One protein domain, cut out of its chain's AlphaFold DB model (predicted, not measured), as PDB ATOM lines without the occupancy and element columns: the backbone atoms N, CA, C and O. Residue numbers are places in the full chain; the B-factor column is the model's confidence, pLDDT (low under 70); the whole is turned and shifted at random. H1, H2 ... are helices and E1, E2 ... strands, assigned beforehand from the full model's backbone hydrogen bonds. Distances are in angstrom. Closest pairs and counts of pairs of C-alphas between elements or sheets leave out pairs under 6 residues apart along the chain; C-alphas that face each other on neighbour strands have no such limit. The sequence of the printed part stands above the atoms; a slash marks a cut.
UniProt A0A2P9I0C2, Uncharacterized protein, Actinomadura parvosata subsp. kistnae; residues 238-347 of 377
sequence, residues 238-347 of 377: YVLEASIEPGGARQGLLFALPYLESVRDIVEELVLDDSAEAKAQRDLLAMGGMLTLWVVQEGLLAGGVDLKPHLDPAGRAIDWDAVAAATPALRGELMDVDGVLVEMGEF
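This is residues 238 to 347 of the 377 residues of an uncharacterized protein of Actinomadura parvosata subsp. kistnae (UniProt A0A2P9I0C2). A strongly twisted sheet of five strands forms a wall, with H1 running along the strands over one face and H2 standing at one end of H1, on that same face. The small H3 sits by the E4 edge between two long links. The 110 printed residues run E1, E2, H1, H2, E3, E4, H3, E5; the sheet's order is E4, E3, E1, E2, E5, all antiparallel. The class is mixed, and the whole is compact, with a radius of gyration of the C-alphas of 13.6 A and spans of 37 by 35 by 23 A.

E1, residues 238 to 244, begins at C-alpha 238 (192.507, 71.812, 195.285) and is 19.4 A long. E2 is residues 253 to 257, H1 260 to 272 with 16.1 A, and H2 276 to 286 with 15.2 A. E3, residues 289 to 297, measures 25.4 A, and E4, 300 to 306, 18.4 A. H3 is residues 320 to 326; E5, 340 to 343, ends at C-alpha 343 (189.467, 69.863, 179.581).

E1 and E2 form a hairpin, with N 240 and O 255 2.8 A apart. E3 is antiparallel to E1, with N 292 and O 241 at 2.8 A. E3 and E4 form a hairpin, with N 295 and O 303 at 2.8 A. E5 is the antiparallel neighbour of E2, with N 342 and O 254 within hydrogen-bond range at 2.8 A. E2, H1, H2 and E3 make a split strand-helix-strand unit, E1 lying between its two strands, with a right-handed crossover. H1 and H2 on one face make two layers, helices over a sheet. H1 has a height over the sheet of 9.5 A. With residues 269 to 272 alone it touches H2, about perpendicular at 84 degrees, the closest C-alphas being those of Val 271 and Ala 278, 4.5 A. H3 only grazes the sheet with residues 323 to 326. In H1, H2 and H3 every O i to N i+4 pair is within hydrogen-bond range.

The C-alphas of Ala 276 and Gly 332, the two farthest apart, are 38.3 A apart. The printed part has no cut. The links E4 to H3 and H3 to E5 are long. The pLDDT is under 70 at residues 245 to 252 and 337 to 347.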
ATOM      1  N   TYR A 238     193.778  71.170 195.546       92.69
ATOM      2  CA  TYR A 238     192.507  71.812 195.285       92.69
ATOM      3  C   TYR A 238     192.059  71.496 193.862       92.69
ATOM      4  O   TYR A 238     192.893  71.410 192.965       92.69
ATOM      5  N   VAL A 239     190.757  71.343 193.636       91.81
ATOM      6  CA  VAL A 239     190.191  71.259 192.286       91.81
ATOM      7  C   VAL A 239     189.163  72.366 192.125       91.81
ATOM      8  O   VAL A 239     188.122  72.344 192.772       91.81
ATOM      9  N   LEU A 240     189.458  73.351 191.283       92.50
ATOM     10  CA  LEU A 240     188.508  74.393 190.918       92.50
ATOM     11  C   LEU A 240     187.659  73.901 189.750       92.50
ATOM     12  O   LEU A 240     188.189  73.586 188.687       92.50
ATOM     13  N   GLU A 241     186.351  73.863 189.946       90.62
ATOM     14  CA  GLU A 241     185.368  73.549 188.922       90.62
ATOM     15  C   GLU A 241     184.575  74.800 188.557       90.62
ATOM     16  O   GLU A 241     183.953  75.424 189.417       90.62
ATOM     17  N   ALA A 242     184.544  75.121 187.267       87.38
ATOM     18  CA  ALA A 242     183.581  76.046 186.695       87.38
ATOM     19  C   ALA A 242     182.703  75.276 185.701       87.38
ATOM     20  O   ALA A 242     183.209  74.788 184.691       87.38
ATOM     21  N   SER A 243     181.410  75.132 186.006       82.31
ATOM     22  CA  SER A 243     180.476  74.295 185.234       82.31
ATOM     23  C   SER A 243     179.055  74.877 185.193       82.31
ATOM     24  O   SER A 243     178.810  75.965 185.704       82.31
ATOM     25  N   ILE A 244     178.102  74.220 184.520       78.38
ATOM     26  CA  ILE A 244     176.690  74.645 184.448       78.38
ATOM     27  C   ILE A 244     175.801  73.403 184.604       78.38
ATOM     28  O   ILE A 244     175.890  72.497 183.776       78.38
ATOM     29  N   GLU A 245     174.919  73.368 185.615       64.12
ATOM     30  CA  GLU A 245     173.935  72.285 185.813       64.12
ATOM     31  C   GLU A 245     172.471  72.767 185.949       64.12
ATOM     32  O   GLU A 245     172.244  73.841 186.509       64.12
ATOM     33  N   PRO A 246     171.458  71.956 185.538       52.56
ATOM     34  CA  PRO A 246     171.482  70.890 184.529       52.56
ATOM     35  C   PRO A 246     170.717  71.301 183.250       52.56
ATOM     36  O   PRO A 246     169.565  71.731 183.298       52.56
ATOM     37  N   GLY A 247     171.356  71.131 182.081       49.53
ATOM     38  CA  GLY A 247     170.735  71.307 180.753       49.53
ATOM     39  C   GLY A 247     171.538  72.129 179.735       49.53
ATOM     40  O   GLY A 247     171.179  72.156 178.561       49.53
ATOM     41  N   GLY A 248     172.623  72.787 180.151       45.72
ATOM     42  CA  GLY A 248     173.515  73.549 179.269       45.72
ATOM     43  C   GLY A 248     174.749  72.750 178.852       45.72
ATOM     44  O   GLY A 248     175.167  71.837 179.563       45.72
ATOM     45  N   ALA A 249     175.328  73.087 177.694       47.31
ATOM     46  CA  ALA A 249     176.599  72.532 177.234       47.31
ATOM     47  C   ALA A 249     177.632  72.615 178.369       47.31
ATOM     48  O   ALA A 249     177.911  73.701 178.874       47.31
ATOM     49  N   ARG A 250     178.143  71.457 178.804       57.03
ATOM     50  CA  ARG A 250     179.104  71.356 179.904       57.03
ATOM     51  C   ARG A 250     180.416  72.007 179.471       57.03
ATOM     52  O   ARG A 250     181.283  71.340 178.920       57.03
ATOM     53  N   GLN A 251     180.569  73.302 179.720       60.41
ATOM     54  CA  GLN A 251     181.887  73.908 179.835       60.41
ATOM     55  C   GLN A 251     182.453  73.383 181.156       60.41
ATOM     56  O   GLN A 251     182.142  73.913 182.211       60.41
ATOM     57  N   GLY A 252     183.119  72.229 181.111       65.50
ATOM     58  CA  GLY A 252     183.683  71.566 182.284       65.50
ATOM     59  C   GLY A 252     185.138  71.966 182.451       65.50
ATOM     60  O   GLY A 252     186.017  71.172 182.120       65.50
ATOM     61  N   LEU A 253     185.380  73.201 182.899       80.94
ATOM     62  CA  LEU A 253     186.731  73.647 183.229       80.94
ATOM     63  C   LEU A 253     187.070  73.146 184.631       80.94
ATOM     64  O   LEU A 253     186.446  73.556 185.611       80.94
ATOM     65  N   LEU A 254     188.049  72.249 184.708       84.94
ATOM     66  CA  LEU A 254     188.573  71.718 185.959       84.94
ATOM     67  C   LEU A 254     190.045  72.094 186.081       84.94
ATOM     68  O   LEU A 254     190.831  71.773 185.198       84.94
ATOM     69  N   PHE A 255     190.437  72.725 187.181       84.94
ATOM     70  CA  PHE A 255     191.834  73.041 187.466       84.94
ATOM     71  C   PHE A 255     192.261  72.332 188.742       84.94
ATOM     72  O   PHE A 255     191.778  72.675 189.818       84.94
ATOM     73  N   ALA A 256     193.169  71.363 188.651       88.25
ATOM     74  CA  ALA A 256     193.821  70.800 189.828       88.25
ATOM     75  C   ALA A 256     195.012  71.686 190.206       88.25
ATOM     76  O   ALA A 256     195.855  71.956 189.358       88.25
ATOM     77  N   LEU A 257     195.088  72.148 191.452       89.69
ATOM     78  CA  LEU A 257     196.026  73.177 191.901       89.69
ATOM     79  C   LEU A 257     196.607  72.805 193.276       89.69
ATOM     80  O   LEU A 257     195.857  72.403 194.166       89.69
ATOM     81  N   PRO A 258     197.928  72.909 193.492       89.88
ATOM     82  CA  PRO A 258     198.545  72.500 194.758       89.88
ATOM     83  C   PRO A 258     198.349  73.505 195.904       89.88
ATOM     84  O   PRO A 258     198.468  73.125 197.068       89.88
ATOM     85  N   TYR A 259     198.037  74.767 195.589       92.00
ATOM     86  CA  TYR A 259     197.964  75.868 196.552       92.00
ATOM     87  C   TYR A 259     196.694  76.702 196.363       92.00
ATOM     88  O   TYR A 259     196.173  76.816 195.252       92.00
ATOM     89  N   LEU A 260     196.209  77.313 197.449       93.00
ATOM     90  CA  LEU A 260     195.035  78.190 197.404       93.00
ATOM     91  C   LEU A 260     195.356  79.505 196.674       93.00
ATOM     92  O   LEU A 260     194.495  80.089 196.027       93.00
ATOM     93  N   GLU A 261     196.612  79.939 196.717       92.88
ATOM     94  CA  GLU A 261     197.131  81.069 195.950       92.88
ATOM     95  C   GLU A 261     196.979  80.835 194.443       92.88
ATOM     96  O   GLU A 261     196.509  81.715 193.732       92.88
ATOM     97  N   SER A 262     197.261  79.621 193.964       91.88
ATOM     98  CA  SER A 262     197.058  79.266 192.556       91.88
ATOM     99  C   SER A 262     195.574  79.263 192.177       91.88
ATOM    100  O   SER A 262     195.217  79.669 191.078       91.88
ATOM    101  N   VAL A 263     194.689  78.843 193.092       93.44
ATOM    102  CA  VAL A 263     193.229  78.952 192.892       93.44
ATOM    103  C   VAL A 263     192.836  80.413 192.731       93.44
ATOM    104  O   VAL A 263     192.028  80.740 191.864       93.44
ATOM    105  N   ARG A 264     193.426  81.294 193.542       95.25
ATOM    106  CA  ARG A 264     193.191  82.729 193.452       95.25
ATOM    107  C   ARG A 264     193.608  83.306 192.112       95.25
ATOM    108  O   ARG A 264     192.808  84.027 191.525       95.25
ATOM    109  N   ASP A 265     194.794  82.965 191.631       92.62
ATOM    110  CA  ASP A 265     195.287  83.449 190.342       92.62
ATOM    111  C   ASP A 265     194.362  83.006 189.192       92.62
ATOM    112  O   ASP A 265     193.971  83.829 188.364       92.62
ATOM    113  N   ILE A 266     193.915  81.743 189.198       92.38
ATOM    114  CA  ILE A 266     192.981  81.232 188.184       92.38
ATOM    115  C   ILE A 266     191.609  81.906 188.278       92.38
ATOM    116  O   ILE A 266     191.036  82.246 187.252       92.38
ATOM    117  N   VAL A 267     191.055  82.120 189.476       93.56
ATOM    118  CA  VAL A 267     189.768  82.825 189.625       93.56
ATOM    119  C   VAL A 267     189.884  84.287 189.188       93.56
ATOM    120  O   VAL A 267     188.946  84.809 188.582       93.56
ATOM    121  N   GLU A 268     191.016  84.939 189.456       93.19
ATOM    122  CA  GLU A 268     191.272  86.305 188.999       93.19
ATOM    123  C   GLU A 268     191.210  86.377 187.467       93.19
ATOM    124  O   GLU A 268     190.434  87.161 186.923       93.19
ATOM    125  N   GLU A 269     191.939  85.499 186.775       91.94
ATOM    126  CA  GLU A 269     191.962  85.433 185.308       91.94
ATOM    127  C   GLU A 269     190.610  85.006 184.718       91.94
ATOM    128  O   GLU A 269     190.103  85.624 183.781       91.94
ATOM    129  N   LEU A 270     190.002  83.961 185.279       89.38
ATOM    130  CA  LEU A 270     188.809  83.323 184.730       89.38
ATOM    131  C   LEU A 270     187.527  84.115 185.005       89.38
ATOM    132  O   LEU A 270     186.570  83.997 184.243       89.38
ATOM    133  N   VAL A 271     187.457  84.861 186.111       90.56
ATOM    134  CA  VAL A 271     186.203  85.469 186.591       90.56
ATOM    135  C   VAL A 271     186.337  86.955 186.879       90.56
ATOM    136  O   VAL A 271     185.366  87.673 186.659       90.56
ATOM    137  N   LEU A 272     187.471  87.448 187.379       90.81
ATOM    138  CA  LEU A 272     187.563  88.824 187.896       90.81
ATOM    139  C   LEU A 272     188.164  89.817 186.892       90.81
ATOM    140  O   LEU A 272     187.822  90.997 186.950       90.81
ATOM    141  N   ASP A 273     188.945  89.346 185.923       92.06
ATOM    142  CA  ASP A 273     189.568  90.181 184.895       92.06
ATOM    143  C   ASP A 273     188.543  90.909 183.991       92.06
ATOM    144  O   ASP A 273     187.360  90.557 183.888       92.06
ATOM    145  N   ASP A 274     188.989  91.969 183.317       90.69
ATOM    146  CA  ASP A 274     188.177  92.770 182.396       90.69
ATOM    147  C   ASP A 274     188.126  92.183 180.963       90.69
ATOM    148  O   ASP A 274     187.522  92.790 180.069       90.69
ATOM    149  N   SER A 275     188.704  90.998 180.727       90.31
ATOM    150  CA  SER A 275     188.608  90.268 179.455       90.31
ATOM    151  C   SER A 275     187.168  89.882 179.074       90.31
ATOM    152  O   SER A 275     186.235  89.842 179.889       90.31
ATOM    153  N   ALA A 276     186.965  89.609 177.780       87.81
ATOM    154  CA  ALA A 276     185.666  89.183 177.261       87.81
ATOM    155  C   ALA A 276     185.283  87.793 177.794       87.81
ATOM    156  O   ALA A 276     184.113  87.542 178.080       87.81
ATOM    157  N   GLU A 277     186.278  86.932 177.973       85.19
ATOM    158  CA  GLU A 277     186.196  85.584 178.515       85.19
ATOM    159  C   GLU A 277     185.772  85.615 179.987       85.19
ATOM    160  O   GLU A 277     184.766  84.999 180.342       85.19
ATOM    161  N   ALA A 278     186.441  86.423 180.819       88.56
ATOM    162  CA  ALA A 278     186.064  86.583 182.224       88.56
ATOM    163  C   ALA A 278     184.652  87.160 182.379       88.56
ATOM    164  O   ALA A 278     183.869  86.753 183.242       88.56
ATOM    165  N   LYS A 279     184.268  88.086 181.491       89.50
ATOM    166  CA  LYS A 279     182.893  88.588 181.439       89.50
ATOM    167  C   LYS A 279     181.889  87.492 181.077       89.50
ATOM    168  O   LYS A 279     180.869  87.395 181.755       89.50
ATOM    169  N   ALA A 280     182.175  86.675 180.067       87.00
ATOM    170  CA  ALA A 280     181.318  85.553 179.703       87.00
ATOM    171  C   ALA A 280     181.168  84.571 180.873       87.00
ATOM    172  O   ALA A 280     180.053  84.144 181.165       87.00
ATOM    173  N   GLN A 281     182.247  84.286 181.606       86.50
ATOM    174  CA  GLN A 281     182.184  83.419 182.777       86.50
ATOM    175  C   GLN A 281     181.310  84.005 183.893       86.50
ATOM    176  O   GLN A 281     180.470  83.297 184.447       86.50
ATOM    177  N   ARG A 282     181.435  85.304 184.202       89.12
ATOM    178  CA  ARG A 282     180.538  85.981 185.161       89.12
ATOM    179  C   ARG A 282     179.076  85.900 184.733       89.12
ATOM    180  O   ARG A 282     178.215  85.621 185.568       89.12
ATOM    181  N   ASP A 283     178.799  86.105 183.448       87.62
ATOM    182  CA  ASP A 283     177.446  85.991 182.903       87.62
ATOM    183  C   ASP A 283     176.916  84.552 183.061       87.62
ATOM    184  O   ASP A 283     175.777  84.358 183.486       87.62
ATOM    185  N   LEU A 284     177.747  83.529 182.816       85.62
ATOM    186  CA  LEU A 284     177.388  82.123 183.048       85.62
ATOM    187  C   LEU A 284     177.076  81.850 184.524       85.62
ATOM    188  O   LEU A 284     176.056  81.233 184.831       85.62
ATOM    189  N   LEU A 285     177.897  82.355 185.448       87.25
ATOM    190  CA  LEU A 285     177.644  82.241 186.886       87.25
ATOM    191  C   LEU A 285     176.329  82.927 187.278       87.25
ATOM    192  O   LEU A 285     175.543  82.351 188.035       87.25
ATOM    193  N   ALA A 286     176.035  84.106 186.728       86.56
ATOM    194  CA  ALA A 286     174.771  84.804 186.960       86.56
ATOM    195  C   ALA A 286     173.553  84.025 186.423       86.56
ATOM    196  O   ALA A 286     172.474  84.089 187.011       86.56
ATOM    197  N   MET A 287     173.726  83.246 185.351       85.06
ATOM    198  CA  MET A 287     172.690  82.392 184.755       85.06
ATOM    199  C   MET A 287     172.520  81.026 185.440       85.06
ATOM    200  O   MET A 287     171.720  80.214 184.983       85.06
ATOM    201  N   GLY A 288     173.235  80.769 186.538       84.75
ATOM    202  CA  GLY A 288     173.136  79.511 187.287       84.75
ATOM    203  C   GLY A 288     174.330  78.572 187.125       84.75
ATOM    204  O   GLY A 288     174.288  77.470 187.658       84.75
ATOM    205  N   GLY A 289     175.409  78.999 186.463       86.38
ATOM    206  CA  GLY A 289     176.677  78.265 186.453       86.38
ATOM    207  C   GLY A 289     177.239  78.055 187.860       86.38
ATOM    208  O   GLY A 289     176.921  78.808 188.771       86.38
ATOM    209  N   MET A 290     178.069  77.048 188.065       88.06
ATOM    210  CA  MET A 290     178.719  76.722 189.330       88.06
ATOM    211  C   MET A 290     180.173  77.190 189.306       88.06
ATOM    212  O   MET A 290     180.812  77.193 188.254       88.06
ATOM    213  N   LEU A 291     180.679  77.597 190.470       92.38
ATOM    214  CA  LEU A 291     182.096  77.858 190.700       92.38
ATOM    215  C   LEU A 291     182.456  77.228 192.042       92.38
ATOM    216  O   LEU A 291     182.243  77.839 193.086       92.38
ATOM    217  N   THR A 292     182.945  75.996 192.013       93.00
ATOM    218  CA  THR A 292     183.154  75.187 193.216       93.00
ATOM    219  C   THR A 292     184.632  74.896 193.400       93.00
ATOM    220  O   THR A 292     185.308  74.439 192.484       93.00
ATOM    221  N   LEU A 293     185.136  75.131 194.606       94.81
ATOM    222  CA  LEU A 293     186.470  74.729 195.020       94.81
ATOM    223  C   LEU A 293     186.393  73.432 195.818       94.81
ATOM    224  O   LEU A 293     185.988  73.426 196.979       94.81
ATOM    225  N   TRP A 294     186.812  72.338 195.208       93.31
ATOM    226  CA  TRP A 294     186.919  71.034 195.842       93.31
ATOM    227  C   TRP A 294     188.266  70.865 196.544       93.31
ATOM    228  O   TRP A 294     189.296  71.361 196.090       93.31
ATOM    229  N   VAL A 295     188.263  70.120 197.645       90.69
ATOM    230  CA  VAL A 295     189.466  69.736 198.386       90.69
ATOM    231  C   VAL A 295     189.677  68.244 198.213       90.69
ATOM    232  O   VAL A 295     188.848  67.448 198.650       90.69
ATOM    233  N   VAL A 296     190.797  67.864 197.609       87.56
ATOM    234  CA  VAL A 296     191.235  66.475 197.487       87.56
ATOM    235  C   VAL A 296     192.383  66.256 198.463       87.56
ATOM    236  O   VAL A 296     193.399  66.947 198.418       87.56
ATOM    237  N   GLN A 297     192.213  65.311 199.379       86.88
ATOM    238  CA  GLN A 297     193.170  64.982 200.421       86.88
ATOM    239  C   GLN A 297     193.614  63.539 200.256       86.88
ATOM    240  O   GLN A 297     192.798  62.629 200.383       86.88
ATOM    241  N   GLU A 298     194.900  63.350 199.965       81.12
ATOM    242  CA  GLU A 298     195.496  62.031 199.733       81.12
ATOM    243  C   GLU A 298     194.668  61.215 198.718       81.12
ATOM    244  O   GLU A 298     194.262  60.088 198.986       81.12
ATOM    245  N   GLY A 299     194.332  61.853 197.588       77.38
ATOM    246  CA  GLY A 299     193.501  61.296 196.511       77.38
ATOM    247  C   GLY A 299     192.001  61.165 196.794       77.38
ATOM    248  O   GLY A 299     191.256  60.769 195.900       77.38
ATOM    249  N   LEU A 300     191.524  61.515 197.991       76.44
ATOM    250  CA  LEU A 300     190.109  61.423 198.361       76.44
ATOM    251  C   LEU A 300     189.438  62.797 198.389       76.44
ATOM    252  O   LEU A 300     189.975  63.750 198.944       76.44
ATOM    253  N   LEU A 301     188.223  62.902 197.847       79.69
ATOM    254  CA  LEU A 301     187.431  64.128 197.934       79.69
ATOM    255  C   LEU A 301     187.008  64.382 199.392       79.69
ATOM    256  O   LEU A 301     186.166  63.674 199.941       79.69
ATOM    257  N   ALA A 302     187.596  65.397 200.017       81.88
ATOM    258  CA  ALA A 302     187.366  65.763 201.412       81.88
ATOM    259  C   ALA A 302     186.196  66.745 201.591       81.88
ATOM    260  O   ALA A 302     185.632  66.841 202.682       81.88
ATOM    261  N   GLY A 303     185.826  67.480 200.539       84.88
ATOM    262  CA  GLY A 303     184.711  68.425 200.552       84.88
ATOM    263  C   GLY A 303     184.792  69.445 199.420       84.88
ATOM    264  O   GLY A 303     185.692  69.377 198.585       84.88
ATOM    265  N   GLY A 304     183.858  70.397 199.409       90.38
ATOM    266  CA  GLY A 304     183.821  71.487 198.439       90.38
ATOM    267  C   GLY A 304     183.233  72.767 199.023       90.38
ATOM    268  O   GLY A 304     182.436  72.720 199.961       90.38
ATOM    269  N   VAL A 305     183.647  73.902 198.468       93.88
ATOM    270  CA  VAL A 305     183.176  75.245 198.819       93.88
ATOM    271  C   VAL A 305     182.628  75.901 197.556       93.88
ATOM    272  O   VAL A 305     183.361  76.065 196.585       93.88
ATOM    273  N   ASP A 306     181.350  76.276 197.562       93.88
ATOM    274  CA  ASP A 306     180.783  77.129 196.512       93.88
ATOM    275  C   ASP A 306     181.370  78.535 196.664       93.88
ATOM    276  O   ASP A 306     181.212  79.165 197.709       93.88
ATOM    277  N   LEU A 307     182.066  79.017 195.638       95.06
ATOM    278  CA  LEU A 307     182.724  80.319 195.644       95.06
ATOM    279  C   LEU A 307     181.760  81.463 195.312       95.06
ATOM    280  O   LEU A 307     182.058  82.617 195.621       95.06
ATOM    281  N   LYS A 308     180.594  81.188 194.715       92.31
ATOM    282  CA  LYS A 308     179.668  82.241 194.260       92.31
ATOM    283  C   LYS A 308     179.158  83.140 195.393       92.31
ATOM    284  O   LYS A 308     179.113  84.348 195.178       92.31
ATOM    285  N   PRO A 309     178.813  82.633 196.594       94.19
ATOM    286  CA  PRO A 309     178.403  83.478 197.716       94.19
ATOM    287  C   PRO A 309     179.521  84.379 198.257       94.19
ATOM    288  O   PRO A 309     179.231  85.315 198.999       94.19
ATOM    289  N   HIS A 310     180.779  84.088 197.914       95.56
ATOM    290  CA  HIS A 310     181.944  84.872 198.317       95.56
ATOM    291  C   HIS A 310     182.316  85.948 197.293       95.56
ATOM    292  O   HIS A 310     183.151  86.801 197.596       95.56
ATOM    293  N   LEU A 311     181.708  85.924 196.102       92.75
ATOM    294  CA  LEU A 311     181.819  87.005 195.133       92.75
ATOM    295  C   LEU A 311     181.041  88.227 195.625       92.75
ATOM    296  O   LEU A 311     179.955  88.117 196.203       92.75
ATOM    297  N   ASP A 312     181.574  89.414 195.356       93.19
ATOM    298  CA  ASP A 312     180.808  90.637 195.530       93.19
ATOM    299  C   ASP A 312     179.602  90.659 194.559       93.19
ATOM    300  O   ASP A 312     179.573  89.930 193.563       93.19
ATOM    301  N   PRO A 313     178.579  91.502 194.794       87.06
ATOM    302  CA  PRO A 313     177.384  91.520 193.945       87.06
ATOM    303  C   PRO A 313     177.655  91.825 192.463       87.06
ATOM    304  O   PRO A 313     176.804  91.547 191.619       87.06
ATOM    305  N   ALA A 314     178.802  92.436 192.149       84.62
ATOM    306  CA  ALA A 314     179.219  92.737 190.786       84.62
ATOM    307  C   ALA A 314     180.041  91.605 190.136       84.62
ATOM    308  O   ALA A 314     180.312  91.690 188.938       84.62
ATOM    309  N   GLY A 315     180.449  90.583 190.897       86.38
ATOM    310  CA  GLY A 315     181.359  89.526 190.458       86.38
ATOM    311  C   GLY A 315     182.771  90.023 190.128       86.38
ATOM    312  O   GLY A 315     183.447  89.401 189.320       86.38
ATOM    313  N   ARG A 316     183.191  91.168 190.677       88.25
ATOM    314  CA  ARG A 316     184.485  91.831 190.420       88.25
ATOM    315  C   ARG A 316     185.492  91.657 191.549       88.25
ATOM    316  O   ARG A 316     186.648  92.030 191.391       88.25
ATOM    317  N   ALA A 317     185.058  91.134 192.687       93.50
ATOM    318  CA  ALA A 317     185.932  90.793 193.796       93.50
ATOM    319  C   ALA A 317     185.424  89.532 194.493       93.50
ATOM    320  O   ALA A 317     184.243  89.197 194.400       93.50
ATOM    321  N   ILE A 318     186.310  88.865 195.227       95.38
ATOM    322  CA  ILE A 318     185.991  87.705 196.059       95.38
ATOM    323  C   ILE A 318     186.602  87.882 197.452       95.38
ATOM    324  O   ILE A 318     187.728  88.371 197.598       95.38
ATOM    325  N   ASP A 319     185.852  87.507 198.485       97.31
ATOM    326  CA  ASP A 319     186.325  87.503 199.870       97.31
ATOM    327  C   ASP A 319     187.205  86.268 200.128       97.31
ATOM    328  O   ASP A 319     186.741  85.221 200.585       97.31
ATOM    329  N   TRP A 320     188.495  86.384 199.799       95.50
ATOM    330  CA  TRP A 320     189.468  85.303 199.975       95.50
ATOM    331  C   TRP A 320     189.687  84.903 201.435       95.50
ATOM    332  O   TRP A 320     190.010  83.744 201.687       95.50
ATOM    333  N   ASP A 321     189.489  85.812 202.392       96.12
ATOM    334  CA  ASP A 321     189.601  85.482 203.814       96.12
ATOM    335  C   ASP A 321     188.444  84.562 204.233       96.12
ATOM    336  O   ASP A 321     188.654  83.568 204.935       96.12
ATOM    337  N   ALA A 322     187.227  84.840 203.751       95.94
ATOM    338  CA  ALA A 322     186.077  83.964 203.957       95.94
ATOM    339  C   ALA A 322     186.241  82.608 203.251       95.94
ATOM    340  O   ALA A 322     185.912  81.580 203.845       95.94
ATOM    341  N   VAL A 323     186.784  82.587 202.027       95.62
ATOM    342  CA  VAL A 323     187.094  81.336 201.312       95.62
ATOM    343  C   VAL A 323     188.127  80.525 202.092       95.62
ATOM    344  O   VAL A 323     187.866  79.375 202.422       95.62
ATOM    345  N   ALA A 324     189.255  81.120 202.489       94.50
ATOM    346  CA  ALA A 324     190.295  80.431 203.255       94.50
ATOM    347  C   ALA A 324     189.786  79.899 204.607       94.50
ATOM    348  O   ALA A 324     190.216  78.839 205.056       94.50
ATOM    349  N   ALA A 325     188.851  80.603 205.253       95.00
ATOM    350  CA  ALA A 325     188.210  80.131 206.479       95.00
ATOM    351  C   ALA A 325     187.241  78.955 206.240       95.00
ATOM    352  O   ALA A 325     187.086  78.104 207.119       95.00
ATOM    353  N   ALA A 326     186.585  78.910 205.077       92.31
ATOM    354  CA  ALA A 326     185.648  77.856 204.691       92.31
ATOM    355  C   ALA A 326     186.338  76.630 204.067       92.31
ATOM    356  O   ALA A 326     185.801  75.525 204.126       92.31
ATOM    357  N   THR A 327     187.522  76.809 203.481       93.00
ATOM    358  CA  THR A 327     188.272  75.767 202.780       93.00
ATOM    359  C   THR A 327     189.241  75.055 203.731       93.00
ATOM    360  O   THR A 327     190.162  75.675 204.263       93.00
ATOM    361  N   PRO A 328     189.110  73.730 203.932       88.56
ATOM    362  CA  PRO A 328     190.098  72.962 204.681       88.56
ATOM    363  C   PRO A 328     191.519  73.108 204.114       88.56
ATOM    364  O   PRO A 328     191.743  73.009 202.906       88.56
ATOM    365  N   ALA A 329     192.501  73.281 205.003       88.69
ATOM    366  CA  ALA A 329     193.909  73.226 204.625       88.69
ATOM    367  C   ALA A 329     194.285  71.812 204.155       88.69
ATOM    368  O   ALA A 329     193.937  70.816 204.807       88.69
ATOM    369  N   LEU A 330     195.031  71.729 203.049       90.81
ATOM    370  CA  LEU A 330     195.589  70.465 202.572       90.81
ATOM    371  C   LEU A 330     196.545  69.866 203.614       90.81
ATOM    372  O   LEU A 330     197.183  70.565 204.403       90.81
ATOM    373  N   ARG A 331     196.627  68.536 203.625       89.38
ATOM    374  CA  ARG A 331     197.534  67.748 204.475       89.38
ATOM    375  C   ARG A 331     198.182  66.671 203.618       89.38
ATOM    376  O   ARG A 331     197.671  66.386 202.543       89.38
ATOM    377  N   GLY A 332     199.245  66.051 204.111       87.38
ATOM    378  CA  GLY A 332     199.973  65.038 203.347       87.38
ATOM    379  C   GLY A 332     200.862  65.661 202.272       87.38
ATOM    380  O   GLY A 332     201.197  66.845 202.336       87.38
ATOM    381  N   GLU A 333     201.282  64.843 201.313       87.06
ATOM    382  CA  GLU A 333     202.114  65.291 200.196       87.06
ATOM    383  C   GLU A 333     201.258  66.065 199.190       87.06
ATOM    384  O   GLU A 333     200.183  65.612 198.799       87.06
ATOM    385  N   LEU A 334     201.709  67.247 198.778       86.50
ATOM    386  CA  LEU A 334     200.994  68.047 197.788       86.50
ATOM    387  C   LEU A 334     201.245  67.522 196.375       86.50
ATOM    388  O   LEU A 334     202.232  66.835 196.099       86.50
ATOM    389  N   MET A 335     200.349  67.872 195.460       82.62
ATOM    390  CA  MET A 335     200.584  67.688 194.035       82.62
ATOM    391  C   MET A 335     201.860  68.439 193.591       82.62
ATOM    392  O   MET A 335     201.993  69.634 193.810       82.62
ATOM    393  N   ASP A 336     202.802  67.731 192.963       76.00
ATOM    394  CA  ASP A 336     204.142  68.237 192.583       76.00
ATOM    395  C   ASP A 336     204.172  68.878 191.181       76.00
ATOM    396  O   ASP A 336     205.136  68.744 190.432       76.00
ATOM    397  N   VAL A 337     203.060  69.483 190.760       66.38
ATOM    398  CA  VAL A 337     202.959  70.213 189.488       66.38
ATOM    399  C   VAL A 337     202.227  71.527 189.721       66.38
ATOM    400  O   VAL A 337     201.286  71.565 190.510       66.38
ATOM    401  N   ASP A 338     202.629  72.578 189.004       61.53
ATOM    402  CA  ASP A 338     202.155  73.966 189.180       61.53
ATOM    403  C   ASP A 338     200.683  74.205 188.786       61.53
ATOM    404  O   ASP A 338     200.203  75.335 188.755       61.53
ATOM    405  N   GLY A 339     199.937  73.138 188.529       62.31
ATOM    406  CA  GLY A 339     198.542  73.173 188.138       62.31
ATOM    407  C   GLY A 339     198.293  72.316 186.908       62.31
ATOM    408  O   GLY A 339     199.179  72.117 186.078       62.31
ATOM    409  N   VAL A 340     197.088  71.771 186.801       63.88
ATOM    410  CA  VAL A 340     196.650  71.006 185.634       63.88
ATOM    411  C   VAL A 340     195.264  71.481 185.243       63.88
ATOM    412  O   VAL A 340     194.320  71.309 186.014       63.88
ATOM    413  N   LEU A 341     195.142  72.042 184.039       59.66
ATOM    414  CA  LEU A 341     193.848  72.231 183.397       59.66
ATOM    415  C   LEU A 341     193.403  70.890 182.816       59.66
ATOM    416  O   LEU A 341     194.114  70.250 182.037       59.66
ATOM    417  N   VAL A 342     192.209  70.468 183.200       56.12
ATOM    418  CA  VAL A 342     191.567  69.278 182.680       56.12
ATOM    419  C   VAL A 342     190.381  69.708 181.837       56.12
ATOM    420  O   VAL A 342     189.337  70.109 182.353       56.12
ATOM    421  N   GLU A 343     190.555  69.636 180.521       52.38
ATOM    422  CA  GLU A 343     189.467  69.863 179.581       52.38
ATOM    423  C   GLU A 343     188.660  68.569 179.438       52.38
ATOM    424  O   GLU A 343     189.141  67.520 178.986       52.38
ATOM    425  N   MET A 344     187.395  68.641 179.841       48.09
ATOM    426  CA  MET A 344     186.401  67.639 179.478       48.09
ATOM    427  C   MET A 344     186.181  67.768 177.964       48.09
ATOM    428  O   MET A 344     185.599  68.752 177.517       48.09
ATOM    429  N   GLY A 345     186.725  66.830 177.179       40.94
ATOM    430  CA  GLY A 345     186.799  66.938 175.716       40.94
ATOM    431  C   GLY A 345     185.461  67.252 175.031       40.94
ATOM    432  O   GLY A 345     184.393  66.958 175.570       40.94
ATOM    433  N   GLU A 346     185.530  67.828 173.823       38.91
ATOM    434  CA  GLU A 346     184.352  68.180 173.018       38.91
ATOM    435  C   GLU A 346     183.368  67.004 172.919       38.91
ATOM    436  O   GLU A 346     183.686  65.927 172.400       38.91
ATOM    437  N   PHE A 347     182.139  67.217 173.395       41.44
ATOM    438  CA  PHE A 347     181.064  66.260 173.180       41.44
ATOM    439  C   PHE A 347     180.763  66.158 171.684       41.44
ATOM    440  O   PHE A 347     180.538  67.162 171.006       41.44
TER     441      PHE A 347